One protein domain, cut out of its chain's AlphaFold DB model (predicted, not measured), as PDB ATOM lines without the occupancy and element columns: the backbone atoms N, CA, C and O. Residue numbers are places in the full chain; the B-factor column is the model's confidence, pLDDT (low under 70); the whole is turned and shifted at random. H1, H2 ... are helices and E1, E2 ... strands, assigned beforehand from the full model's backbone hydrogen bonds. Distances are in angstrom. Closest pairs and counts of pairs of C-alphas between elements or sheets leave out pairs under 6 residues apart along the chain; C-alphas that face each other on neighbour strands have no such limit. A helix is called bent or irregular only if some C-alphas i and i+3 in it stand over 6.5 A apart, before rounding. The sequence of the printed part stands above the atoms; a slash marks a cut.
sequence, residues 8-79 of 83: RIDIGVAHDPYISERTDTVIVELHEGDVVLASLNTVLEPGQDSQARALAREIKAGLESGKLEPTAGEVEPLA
ATOM      1  N   ARG A   8      46.940 -30.476  32.717       97.50
ATOM      2  CA  ARG A   8      46.186 -30.780  31.494       97.50
ATOM      3  C   ARG A   8      44.733 -31.066  31.874       97.50
ATOM      4  O   ARG A   8      44.484 -31.743  32.865       97.50
ATOM      5  N   ILE A   9      43.803 -30.509  31.102       97.62
ATOM      6  CA  ILE A   9      42.358 -30.695  31.265       97.62
ATOM      7  C   ILE A   9      41.878 -31.476  30.051       97.62
ATOM      8  O   ILE A   9      41.916 -30.943  28.938       97.62
ATOM      9  N   ASP A  10      41.417 -32.698  30.276       96.56
ATOM     10  CA  ASP A  10      40.863 -33.556  29.236       96.56
ATOM     11  C   ASP A  10      39.351 -33.671  29.464       96.56
ATOM     12  O   ASP A  10      38.912 -34.001  30.560       96.56
ATOM     13  N   ILE A  11      38.543 -33.337  28.451       96.50
ATOM     14  CA  ILE A  11      37.078 -33.477  28.494       96.50
ATOM     15  C   ILE A  11      36.648 -34.303  27.294       96.50
ATOM     16  O   ILE A  11      36.911 -33.922  26.150       96.50
ATOM     17  N   GLY A  12      35.978 -35.419  27.547       95.00
ATOM     18  CA  GLY A  12      35.572 -36.333  26.493       95.00
ATOM     19  C   GLY A  12      34.727 -37.483  27.005       95.00
ATOM     20  O   GLY A  12      34.488 -37.619  28.201       95.00
ATOM     21  N   VAL A  13      34.260 -38.310  26.075       93.00
ATOM     22  CA  VAL A  13      33.526 -39.527  26.417       93.00
ATOM     23  C   VAL A  13      34.465 -40.479  27.154       93.00
ATOM     24  O   VAL A  13      35.562 -40.762  26.668       93.00
ATOM     25  N   ALA A  14      34.030 -40.958  28.318       87.38
ATOM     26  CA  ALA A  14      34.781 -41.907  29.120       87.38
ATOM     27  C   ALA A  14      35.130 -43.146  28.288       87.38
ATOM     28  O   ALA A  14      34.276 -43.762  27.646       87.38
ATOM     29  N   HIS A  15      36.408 -43.511  28.306       75.81
ATOM     30  CA  HIS A  15      36.909 -44.686  27.614       75.81
ATOM     31  C   HIS A  15      37.481 -45.669  28.631       75.81
ATOM     32  O   HIS A  15      38.588 -45.473  29.129       75.81
ATOM     33  N   ASP A  16      36.730 -46.730  28.926       71.44
ATOM     34  CA  ASP A  16      37.225 -47.859  29.710       71.44
ATOM     35  C   ASP A  16      37.624 -48.999  28.755       71.44
ATOM     36  O   ASP A  16      36.757 -49.592  28.112       71.44
ATOM     37  N   PRO A  17      38.922 -49.325  28.622       65.56
ATOM     38  CA  PRO A  17      39.377 -50.380  27.721       65.56
ATOM     39  C   PRO A  17      39.035 -51.802  28.208       65.56
ATOM     40  O   PRO A  17      39.178 -52.749  27.433       65.56
ATOM     41  N   TYR A  18      38.609 -51.979  29.463       67.88
ATOM     42  CA  TYR A  18      38.221 -53.271  30.044       67.88
ATOM     43  C   TYR A  18      36.718 -53.545  29.951       67.88
ATOM     44  O   TYR A  18      36.303 -54.703  30.054       67.88
ATOM     45  N   ILE A  19      35.904 -52.511  29.729       64.19
ATOM     46  CA  ILE A  19      34.461 -52.634  29.524       64.19
ATOM     47  C   ILE A  19      34.177 -52.476  28.030       64.19
ATOM     48  O   ILE A  19      34.366 -51.422  27.436       64.19
ATOM     49  N   SER A  20      33.710 -53.550  27.394       62.34
ATOM     50  CA  SER A  20      33.394 -53.546  25.959       62.34
ATOM     51  C   SER A  20      32.163 -52.705  25.595       62.34
ATOM     52  O   SER A  20      31.926 -52.448  24.413       62.34
ATOM     53  N   GLU A  21      31.355 -52.315  26.582       68.06
ATOM     54  CA  GLU A  21      30.204 -51.434  26.393       68.06
ATOM     55  C   GLU A  21      30.670 -49.980  26.277       68.06
ATOM     56  O   GLU A  21      31.404 -49.470  27.120       68.06
ATOM     57  N   ARG A  22      30.234 -49.301  25.211       65.19
ATOM     58  CA  ARG A  22      30.461 -47.862  25.067       65.19
ATOM     59  C   ARG A  22      29.587 -47.138  26.083       65.19
ATOM     60  O   ARG A  22      28.371 -47.294  26.048       65.19
ATOM     61  N   THR A  23      30.209 -46.353  26.956       76.62
ATOM     62  CA  THR A  23      29.484 -45.362  27.748       76.62
ATOM     63  C   THR A  23      29.409 -44.058  26.965       76.62
ATOM     64  O   THR A  23      30.376 -43.673  26.315       76.62
ATOM     65  N   ASP A  24      28.264 -43.388  27.036       88.38
ATOM     66  CA  ASP A  24      28.066 -42.044  26.486       88.38
ATOM     67  C   ASP A  24      28.367 -40.959  27.539       88.38
ATOM     68  O   ASP A  24      28.154 -39.773  27.307       88.38
ATOM     69  N   THR A  25      28.878 -41.340  28.715       91.38
ATOM     70  CA  THR A  25      29.229 -40.392  29.777       91.38
ATOM     71  C   THR A  25      30.405 -39.519  29.359       91.38
ATOM     72  O   THR A  25      31.490 -40.027  29.082       91.38
ATOM     73  N   VAL A  26      30.216 -38.200  29.375       94.94
ATOM     74  CA  VAL A  26      31.308 -37.234  29.237       94.94
ATOM     75  C   VAL A  26      31.928 -36.986  30.608       94.94
ATOM     76  O   VAL A  26      31.227 -36.637  31.559       94.94
ATOM     77  N   ILE A  27      33.244 -37.152  30.703       95.69
ATOM     78  CA  ILE A  27      34.033 -36.912  31.912       95.69
ATOM     79  C   ILE A  27      34.976 -35.731  31.714       95.69
ATOM     80  O   ILE A  27      35.348 -35.403  30.584       95.69
ATOM     81  N   VAL A  28      35.384 -35.123  32.825       96.81
ATOM     82  CA  VAL A  28      36.561 -34.258  32.884       96.81
ATOM     83  C   VAL A  28      37.634 -34.911  33.743       96.81
ATOM     84  O   VAL A  28      37.367 -35.361  34.859       96.81
ATOM     85  N   GLU A  29      38.855 -34.928  33.226       97.38
ATOM     86  CA  GLU A  29      40.046 -35.345  33.948       97.38
ATOM     87  C   GLU A  29      41.048 -34.196  34.056       97.38
ATOM     88  O   GLU A  29      41.319 -33.471  33.092       97.38
ATOM     89  N   LEU A  30      41.633 -34.052  35.242       97.56
ATOM     90  CA  LEU A  30      42.761 -33.165  35.498       97.56
ATOM     91  C   LEU A  30      44.022 -34.002  35.656       97.56
ATOM     92  O   LEU A  30      44.063 -34.909  36.486       97.56
ATOM     93  N   HIS A  31      45.065 -33.653  34.913       97.38
ATOM     94  CA  HIS A  31      46.324 -34.392  34.894       97.38
ATOM     95  C   HIS A  31      47.501 -33.499  35.274       97.38
ATOM     96  O   HIS A  31      47.668 -32.417  34.709       97.38
ATOM     97  N   GLU A  32      48.367 -33.984  36.160       96.62
ATOM     98  CA  GLU A  32      49.716 -33.454  36.374       96.62
ATOM     99  C   GLU A  32      50.731 -34.447  35.797       96.62
ATOM    100  O   GLU A  32      51.055 -35.475  36.395       96.62
ATOM    101  N   GLY A  33      51.194 -34.172  34.575       94.69
ATOM    102  CA  GLY A  33      51.970 -35.140  33.796       94.69
ATOM    103  C   GLY A  33      51.129 -36.367  33.425       94.69
ATOM    104  O   GLY A  33      50.164 -36.244  32.666       94.69
ATOM    105  N   ASP A  34      51.516 -37.526  33.962       93.94
ATOM    106  CA  ASP A  34      50.834 -38.818  33.780       93.94
ATOM    107  C   ASP A  34      49.939 -39.191  34.978       93.94
ATOM    108  O   ASP A  34      49.357 -40.274  35.014       93.94
ATOM    109  N   VAL A  35      49.847 -38.316  35.987       94.94
ATOM    110  CA  VAL A  35      49.046 -38.545  37.192       94.94
ATOM    111  C   VAL A  35      47.686 -37.873  37.046       94.94
ATOM    112  O   VAL A  35      47.610 -36.653  36.902       94.94
ATOM    113  N   VAL A  36      46.614 -38.658  37.161       94.94
ATOM    114  CA  VAL A  36      45.244 -38.143  37.284       94.94
ATOM    115  C   VAL A  36      45.051 -37.585  38.695       94.94
ATOM    116  O   VAL A  36      45.135 -38.320  39.677       94.94
ATOM    117  N   LEU A  37      44.796 -36.282  38.800       96.19
ATOM    118  CA  LEU A  37      44.498 -35.592  40.061       96.19
ATOM    119  C   LEU A  37      43.006 -35.629  40.404       96.19
ATOM    120  O   LEU A  37      42.630 -35.693  41.573       96.19
ATOM    121  N   ALA A  38      42.160 -35.565  39.378       95.69
ATOM    122  CA  ALA A  38      40.712 -35.619  39.498       95.69
ATOM    123  C   ALA A  38      40.121 -36.231  38.228       95.69
ATOM    124  O   ALA A  38      40.590 -35.934  37.132       95.69
ATOM    125  N   SER A  39      39.086 -37.048  38.390       94.94
ATOM    126  CA  SER A  39      38.255 -37.572  37.308       94.94
ATOM    127  C   SER A  39      36.816 -37.555  37.795       94.94
ATOM    128  O   SER A  39      36.527 -38.090  38.867       94.94
ATOM    129  N   LEU A  40      35.933 -36.920  37.039       94.62
ATOM    130  CA  LEU A  40      34.536 -36.752  37.418       94.62
ATOM    131  C   LEU A  40      33.637 -36.751  36.184       94.62
ATOM    132  O   LEU A  40      34.034 -36.333  35.094       94.62
ATOM    133  N   ASN A  41      32.413 -37.225  36.384       94.75
ATOM    134  CA  ASN A  41      31.373 -37.166  35.371       94.75
ATOM    135  C   ASN A  41      30.892 -35.725  35.216       94.75
ATOM    136  O   ASN A  41      30.942 -34.935  36.153       94.75
ATOM    137  N   THR A  42      30.413 -35.402  34.025       95.75
ATOM    138  CA  THR A  42      29.747 -34.134  33.738       95.75
ATOM    139  C   THR A  42      28.293 -34.404  33.370       95.75
ATOM    140  O   THR A  42      27.950 -35.515  32.955       95.75
ATOM    141  N   VAL A  43      27.444 -33.381  33.445       95.81
ATOM    142  CA  VAL A  43      26.072 -33.448  32.903       95.81
ATOM    143  C   VAL A  43      26.018 -33.332  31.375       95.81
ATOM    144  O   VAL A  43      24.930 -33.340  30.802       95.81
ATOM    145  N   LEU A  44      27.168 -33.186  30.709       96.19
ATOM    146  CA  LEU A  44      27.226 -33.048  29.261       96.19
ATOM    147  C   LEU A  44      26.970 -34.380  28.557       96.19
ATOM    148  O   LEU A  44      27.383 -35.451  29.004       96.19
ATOM    149  N   GLU A  45      26.349 -34.279  27.390       94.69
ATOM    150  CA  GLU A  45      26.137 -35.383  26.464       94.69
ATOM    151  C   GLU A  45      27.185 -35.382  25.337       94.69
ATOM    152  O   GLU A  45      27.764 -34.334  25.003       94.69
ATOM    153  N   PRO A  46      27.428 -36.536  24.686       94.44
ATOM    154  CA  PRO A  46      28.296 -36.602  23.520       94.44
ATOM    155  C   PRO A  46      27.865 -35.621  22.421       94.44
ATOM    156  O   PRO A  46      26.688 -35.499  22.086       94.44
ATOM    157  N   GLY A  47      28.836 -34.932  21.820       94.25
ATOM    158  CA  GLY A  47      28.600 -33.953  20.752       94.25
ATOM    159  C   GLY A  47      28.313 -32.525  21.232       94.25
ATOM    160  O   GLY A  47      28.224 -31.617  20.402       94.25
ATOM    161  N   GLN A  48      28.238 -32.278  22.545       95.88
ATOM    162  CA  GLN A  48      28.161 -30.928  23.116       95.88
ATOM    163  C   GLN A  48      29.537 -30.225  23.167       95.88
ATOM    164  O   GLN A  48      29.974 -29.707  24.196       95.88
ATOM    165  N   ASP A  49      30.243 -30.177  22.033       95.81
ATOM    166  CA  ASP A  49      31.629 -29.686  21.936       95.81
ATOM    167  C   ASP A  49      31.792 -28.229  22.397       95.81
ATOM    168  O   ASP A  49      32.822 -27.846  22.961       95.81
ATOM    169  N   SER A  50      30.789 -27.384  22.141       97.00
ATOM    170  CA  SER A  50      30.820 -25.970  22.534       97.00
ATOM    171  C   SER A  50      30.765 -25.809  24.054       97.00
ATOM    172  O   SER A  50      31.532 -25.017  24.608       97.00
ATOM    173  N   GLN A  51      29.909 -26.589  24.716       97.44
ATOM    174  CA  GLN A  51      29.758 -26.650  26.165       97.44
ATOM    175  C   GLN A  51      31.000 -27.248  26.818       97.44
ATOM    176  O   GLN A  51      31.534 -26.656  27.751       97.44
ATOM    177  N   ALA A  52      31.538 -28.339  26.267       96.75
ATOM    178  CA  ALA A  52      32.785 -28.934  26.746       96.75
ATOM    179  C   ALA A  52      33.945 -27.925  26.689       96.75
ATOM    180  O   ALA A  52      34.682 -27.737  27.657       96.75
ATOM    181  N   ARG A  53      34.074 -27.175  25.585       97.44
ATOM    182  CA  ARG A  53      35.075 -26.100  25.476       97.44
ATOM    183  C   ARG A  53      34.810 -24.949  26.446       97.44
ATOM    184  O   ARG A  53      35.768 -24.301  26.867       97.44
ATOM    185  N   ALA A  54      33.549 -24.636  26.747       97.56
ATOM    186  CA  ALA A  54      33.200 -23.618  27.735       97.56
ATOM    187  C   ALA A  54      33.616 -24.056  29.144       97.56
ATOM    188  O   ALA A  54      34.347 -23.314  29.797       97.56
ATOM    189  N   LEU A  55      33.275 -25.287  29.531       97.69
ATOM    190  CA  LEU A  55      33.685 -25.904  30.789       97.69
ATOM    191  C   LEU A  55      35.215 -25.911  30.938       97.69
ATOM    192  O   LEU A  55      35.738 -25.423  31.935       97.69
ATOM    193  N   ALA A  56      35.952 -26.346  29.909       97.56
ATOM    194  CA  ALA A  56      37.418 -26.333  29.932       97.56
ATOM    195  C   ALA A  56      37.999 -24.926  30.157       97.56
ATOM    196  O   ALA A  56      38.977 -24.765  30.888       97.56
ATOM    197  N   ARG A  57      37.415 -23.892  29.532       97.62
ATOM    198  CA  ARG A  57      37.857 -22.499  29.718       97.62
ATOM    199  C   ARG A  57      37.577 -21.995  31.129       97.62
ATOM    200  O   ARG A  57      38.408 -21.271  31.669       97.62
ATOM    201  N   GLU A  58      36.435 -22.355  31.698       97.69
ATOM    202  CA  GLU A  58      36.046 -21.948  33.048       97.69
ATOM    203  C   GLU A  58      36.940 -22.598  34.109       97.69
ATOM    204  O   GLU A  58      37.534 -21.884  34.919       97.69
ATOM    205  N   ILE A  59      37.154 -23.916  34.015       97.50
ATOM    206  CA  ILE A  59      38.102 -24.648  34.866       97.50
ATOM    207  C   ILE A  59      39.494 -24.028  34.740       97.50
ATOM    208  O   ILE A  59      40.109 -23.671  35.744       97.50
ATOM    209  N   LYS A  60      39.978 -23.824  33.507       97.50
ATOM    210  CA  LYS A  60      41.277 -23.188  33.259       97.50
ATOM    211  C   LYS A  60      41.382 -21.827  33.948       97.50
ATOM    212  O   LYS A  60      42.382 -21.573  34.609       97.50
ATOM    213  N   ALA A  61      40.380 -20.961  33.818       97.50
ATOM    214  CA  ALA A  61      40.404 -19.631  34.422       97.50
ATOM    215  C   ALA A  61      40.404 -19.687  35.963       97.50
ATOM    216  O   ALA A  61      41.125 -18.922  36.615       97.50
ATOM    217  N   GLY A  62      39.632 -20.597  36.561       97.50
ATOM    218  CA  GLY A  62      39.628 -20.809  38.009       97.50
ATOM    219  C   GLY A  62      40.980 -21.303  38.530       97.50
ATOM    220  O   GLY A  62      41.518 -20.734  39.479       97.50
ATOM    221  N   LEU A  63      41.571 -22.277  37.838       96.69
ATOM    222  CA  LEU A  63      42.894 -22.827  38.134       96.69
ATOM    223  C   LEU A  63      44.017 -21.782  37.950       96.69
ATOM    224  O   LEU A  63      44.859 -21.595  38.827       96.69
ATOM    225  N   GLU A  64      44.026 -21.041  36.837       96.12
ATOM    226  CA  GLU A  64      45.027 -19.998  36.559       96.12
ATOM    227  C   GLU A  64      44.958 -18.829  37.542       96.12
ATOM    228  O   GLU A  64      45.983 -18.211  37.822       96.12
ATOM    229  N   SER A  65      43.773 -18.527  38.077       96.25
ATOM    230  CA  SER A  65      43.600 -17.480  39.089       96.25
ATOM    231  C   SER A  65      43.861 -17.952  40.523       96.25
ATOM    232  O   SER A  65      43.907 -17.111  41.420       96.25
ATOM    233  N   GLY A  66      44.028 -19.261  40.749       95.25
ATOM    234  CA  GLY A  66      44.148 -19.855  42.085       95.25
ATOM    235  C   GLY A  66      42.844 -19.841  42.889       95.25
ATOM    236  O   GLY A  66      42.874 -19.998  44.103       95.25
ATOM    237  N   LYS A  67      41.700 -19.606  42.232       95.94
ATOM    238  CA  LYS A  67      40.371 -19.683  42.860       95.94
ATOM    239  C   LYS A  67      39.844 -21.110  42.945       95.94
ATOM    240  O   LYS A  67      38.966 -21.357  43.758       95.94
ATOM    241  N   LEU A  68      40.343 -21.991  42.081       96.44
ATOM    242  CA  LEU A  68      40.081 -23.423  42.113       96.44
ATOM    243  C   LEU A  68      41.389 -24.149  42.397       96.44
ATOM    244  O   LEU A  68      42.409 -23.865  41.764       96.44
ATOM    245  N   GLU A  69      41.329 -25.126  43.292       96.12
ATOM    246  CA  GLU A  69      42.363 -26.151  43.397       96.12
ATOM    247  C   GLU A  69      42.081 -27.279  42.388       96.12
ATOM    248  O   GLU A  69      40.918 -27.556  42.083       96.12
ATOM    249  N   PRO A  70      43.109 -27.974  41.863       95.31
ATOM    250  CA  PRO A  70      42.939 -29.057  40.893       95.31
ATOM    251  C   PRO A  70      42.483 -30.355  41.577       95.31
ATOM    252  O   PRO A  70      43.186 -31.364  41.570       95.31
ATOM    253  N   THR A  71      41.310 -30.319  42.204       96.38
ATOM    254  CA  THR A  71      40.700 -31.439  42.929       96.38
ATOM    255  C   THR A  71      39.280 -31.679  42.435       96.38
ATOM    256  O   THR A  71      38.645 -30.774  41.898       96.38
ATOM    257  N   ALA A  72      38.766 -32.894  42.635       95.06
ATOM    258  CA  ALA A  72      37.423 -33.239  42.182       95.06
ATOM    259  C   ALA A  72      36.347 -32.339  42.811       95.06
ATOM    260  O   ALA A  72      35.523 -31.806  42.082       95.06
ATOM    261  N   GLY A  73      36.402 -32.101  44.127       95.06
ATOM    262  CA  GLY A  73      35.368 -31.332  44.834       95.06
ATOM    263  C   GLY A  73      35.289 -29.855  44.438       95.06
ATOM    264  O   GLY A  73      34.212 -29.273  44.474       95.06
ATOM    265  N   GLU A  74      36.400 -29.248  44.016       96.44
ATOM    266  CA  GLU A  74      36.394 -27.862  43.524       96.44
ATOM    267  C   GLU A  74      35.878 -27.761  42.080       96.44
ATOM    268  O   GLU A  74      35.336 -26.732  41.680       96.44
ATOM    269  N   VAL A  75      36.030 -28.824  41.283       95.75
ATOM    270  CA  VAL A  75      35.625 -28.844  39.869       95.75
ATOM    271  C   VAL A  75      34.214 -29.402  39.660       95.75
ATOM    272  O   VAL A  75      33.541 -28.985  38.719       95.75
ATOM    273  N   GLU A  76      33.738 -30.279  40.543       96.38
ATOM    274  CA  GLU A  76      32.407 -30.905  40.503       96.38
ATOM    275  C   GLU A  76      31.262 -29.896  40.304       96.38
ATOM    276  O   GLU A  76      30.489 -30.093  39.366       96.38
ATOM    277  N   PRO A  77      31.189 -28.756  41.027       96.56
ATOM    278  CA  PRO A  77      30.117 -27.785  40.808       96.56
ATOM    279  C   PRO A  77      30.055 -27.264  39.370       96.56
ATOM    280  O   PRO A  77      28.977 -27.025  38.838       96.56
ATOM    281  N   LEU A  78      31.208 -27.111  38.710       95.69
ATOM    282  CA  LEU A  78      31.257 -26.639  37.330       95.69
ATOM    283  C   LEU A  78      30.820 -27.711  36.330       95.69
ATOM    284  O   LEU A  78      30.275 -27.360  35.281       95.69
ATOM    285  N   ALA A  79      31.096 -28.978  36.642       94.25
ATOM    286  CA  ALA A  79      30.770 -30.143  35.824       94.25
ATOM    287  C   ALA A  79      29.295 -30.568  35.931       94.25
ATOM    288  O   ALA A  79      28.778 -31.167  34.984       94.25
TER     289      ALA A  79
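This is residues 8 to 79 of the 83 residues of an uncharacterized protein of Actinobacteria bacterium (UniProt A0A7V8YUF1). A small antiparallel sheet of three strands has two helices packed on one face, the long H1 over the E1 edge and the short H2 over the E3 edge. The loop between E1 and E2 reaches away from this body, and its residues 16 to 21 stick out. The printed part has 72 residues, in the order E1, E2, E3, H1, H2, with sheet order E1, E2, E3 and a mixed class of helices and strands. It is compact, with a radius of gyration of the C-alphas of 12.2 A and spans of 39 by 26 by 18 A.

E1, residues 8 to 13, and E2, residues 26 to 32, form an antiparallel hairpin, with N 10 and O 29 at 2.9 A. E2 and E3, residues 35 to 41, form another, with N 30 and O 38 at 2.9 A. The three strands are a meander, each the antiparallel neighbour of the one before, and the sheet is twisted, with C-alphas up to 4.3 A off its best plane. H1, residues 49 to 65, is on the sheet at a height of 9.8 A and runs along E1, at 24 degrees on the local plane; their closest C-alphas, of Ile 11 and Ala 52, are 6.5 A apart. H2, residues 72 to 79, is on the same face of the sheet as H1, in two layers of sheet and helices, at a height of 8.3 A over the sheet, and lies over E3; the closest C-alphas of H2 and E3, of Ala 72 and Ala 38, are 4.9 A apart. H1, with residues 55 to 59 alone, touches H2 in a helical hairpin, opposite ways at a steep tilt of 42 degrees; the closest C-alphas, of Ile 59 and Val 75, are 7.0 A apart. In H1 every O i to N i+4 pair is within hydrogen-bond range, in H2 2 of 4; H2 is only just irregular, with C-alphas 74 and 77 6.8 A apart.

E1 begins at C-alpha 8 (46.186, -30.780, 31.494) and is 16.2 A long. E2 measures 20.1 A, E3 17.8 A and H1 24.2 A. H2, 9.7 A long, ends at C-alpha 79 (30.770, -30.143, 35.824).

The C-alphas farthest apart, of Ser 20 and Ser 65, are 39.7 A apart. The printed part has no cut. The link from E1 to E2, 12 residues, is long, and in it residues 17 to 22 have pLDDT under 70.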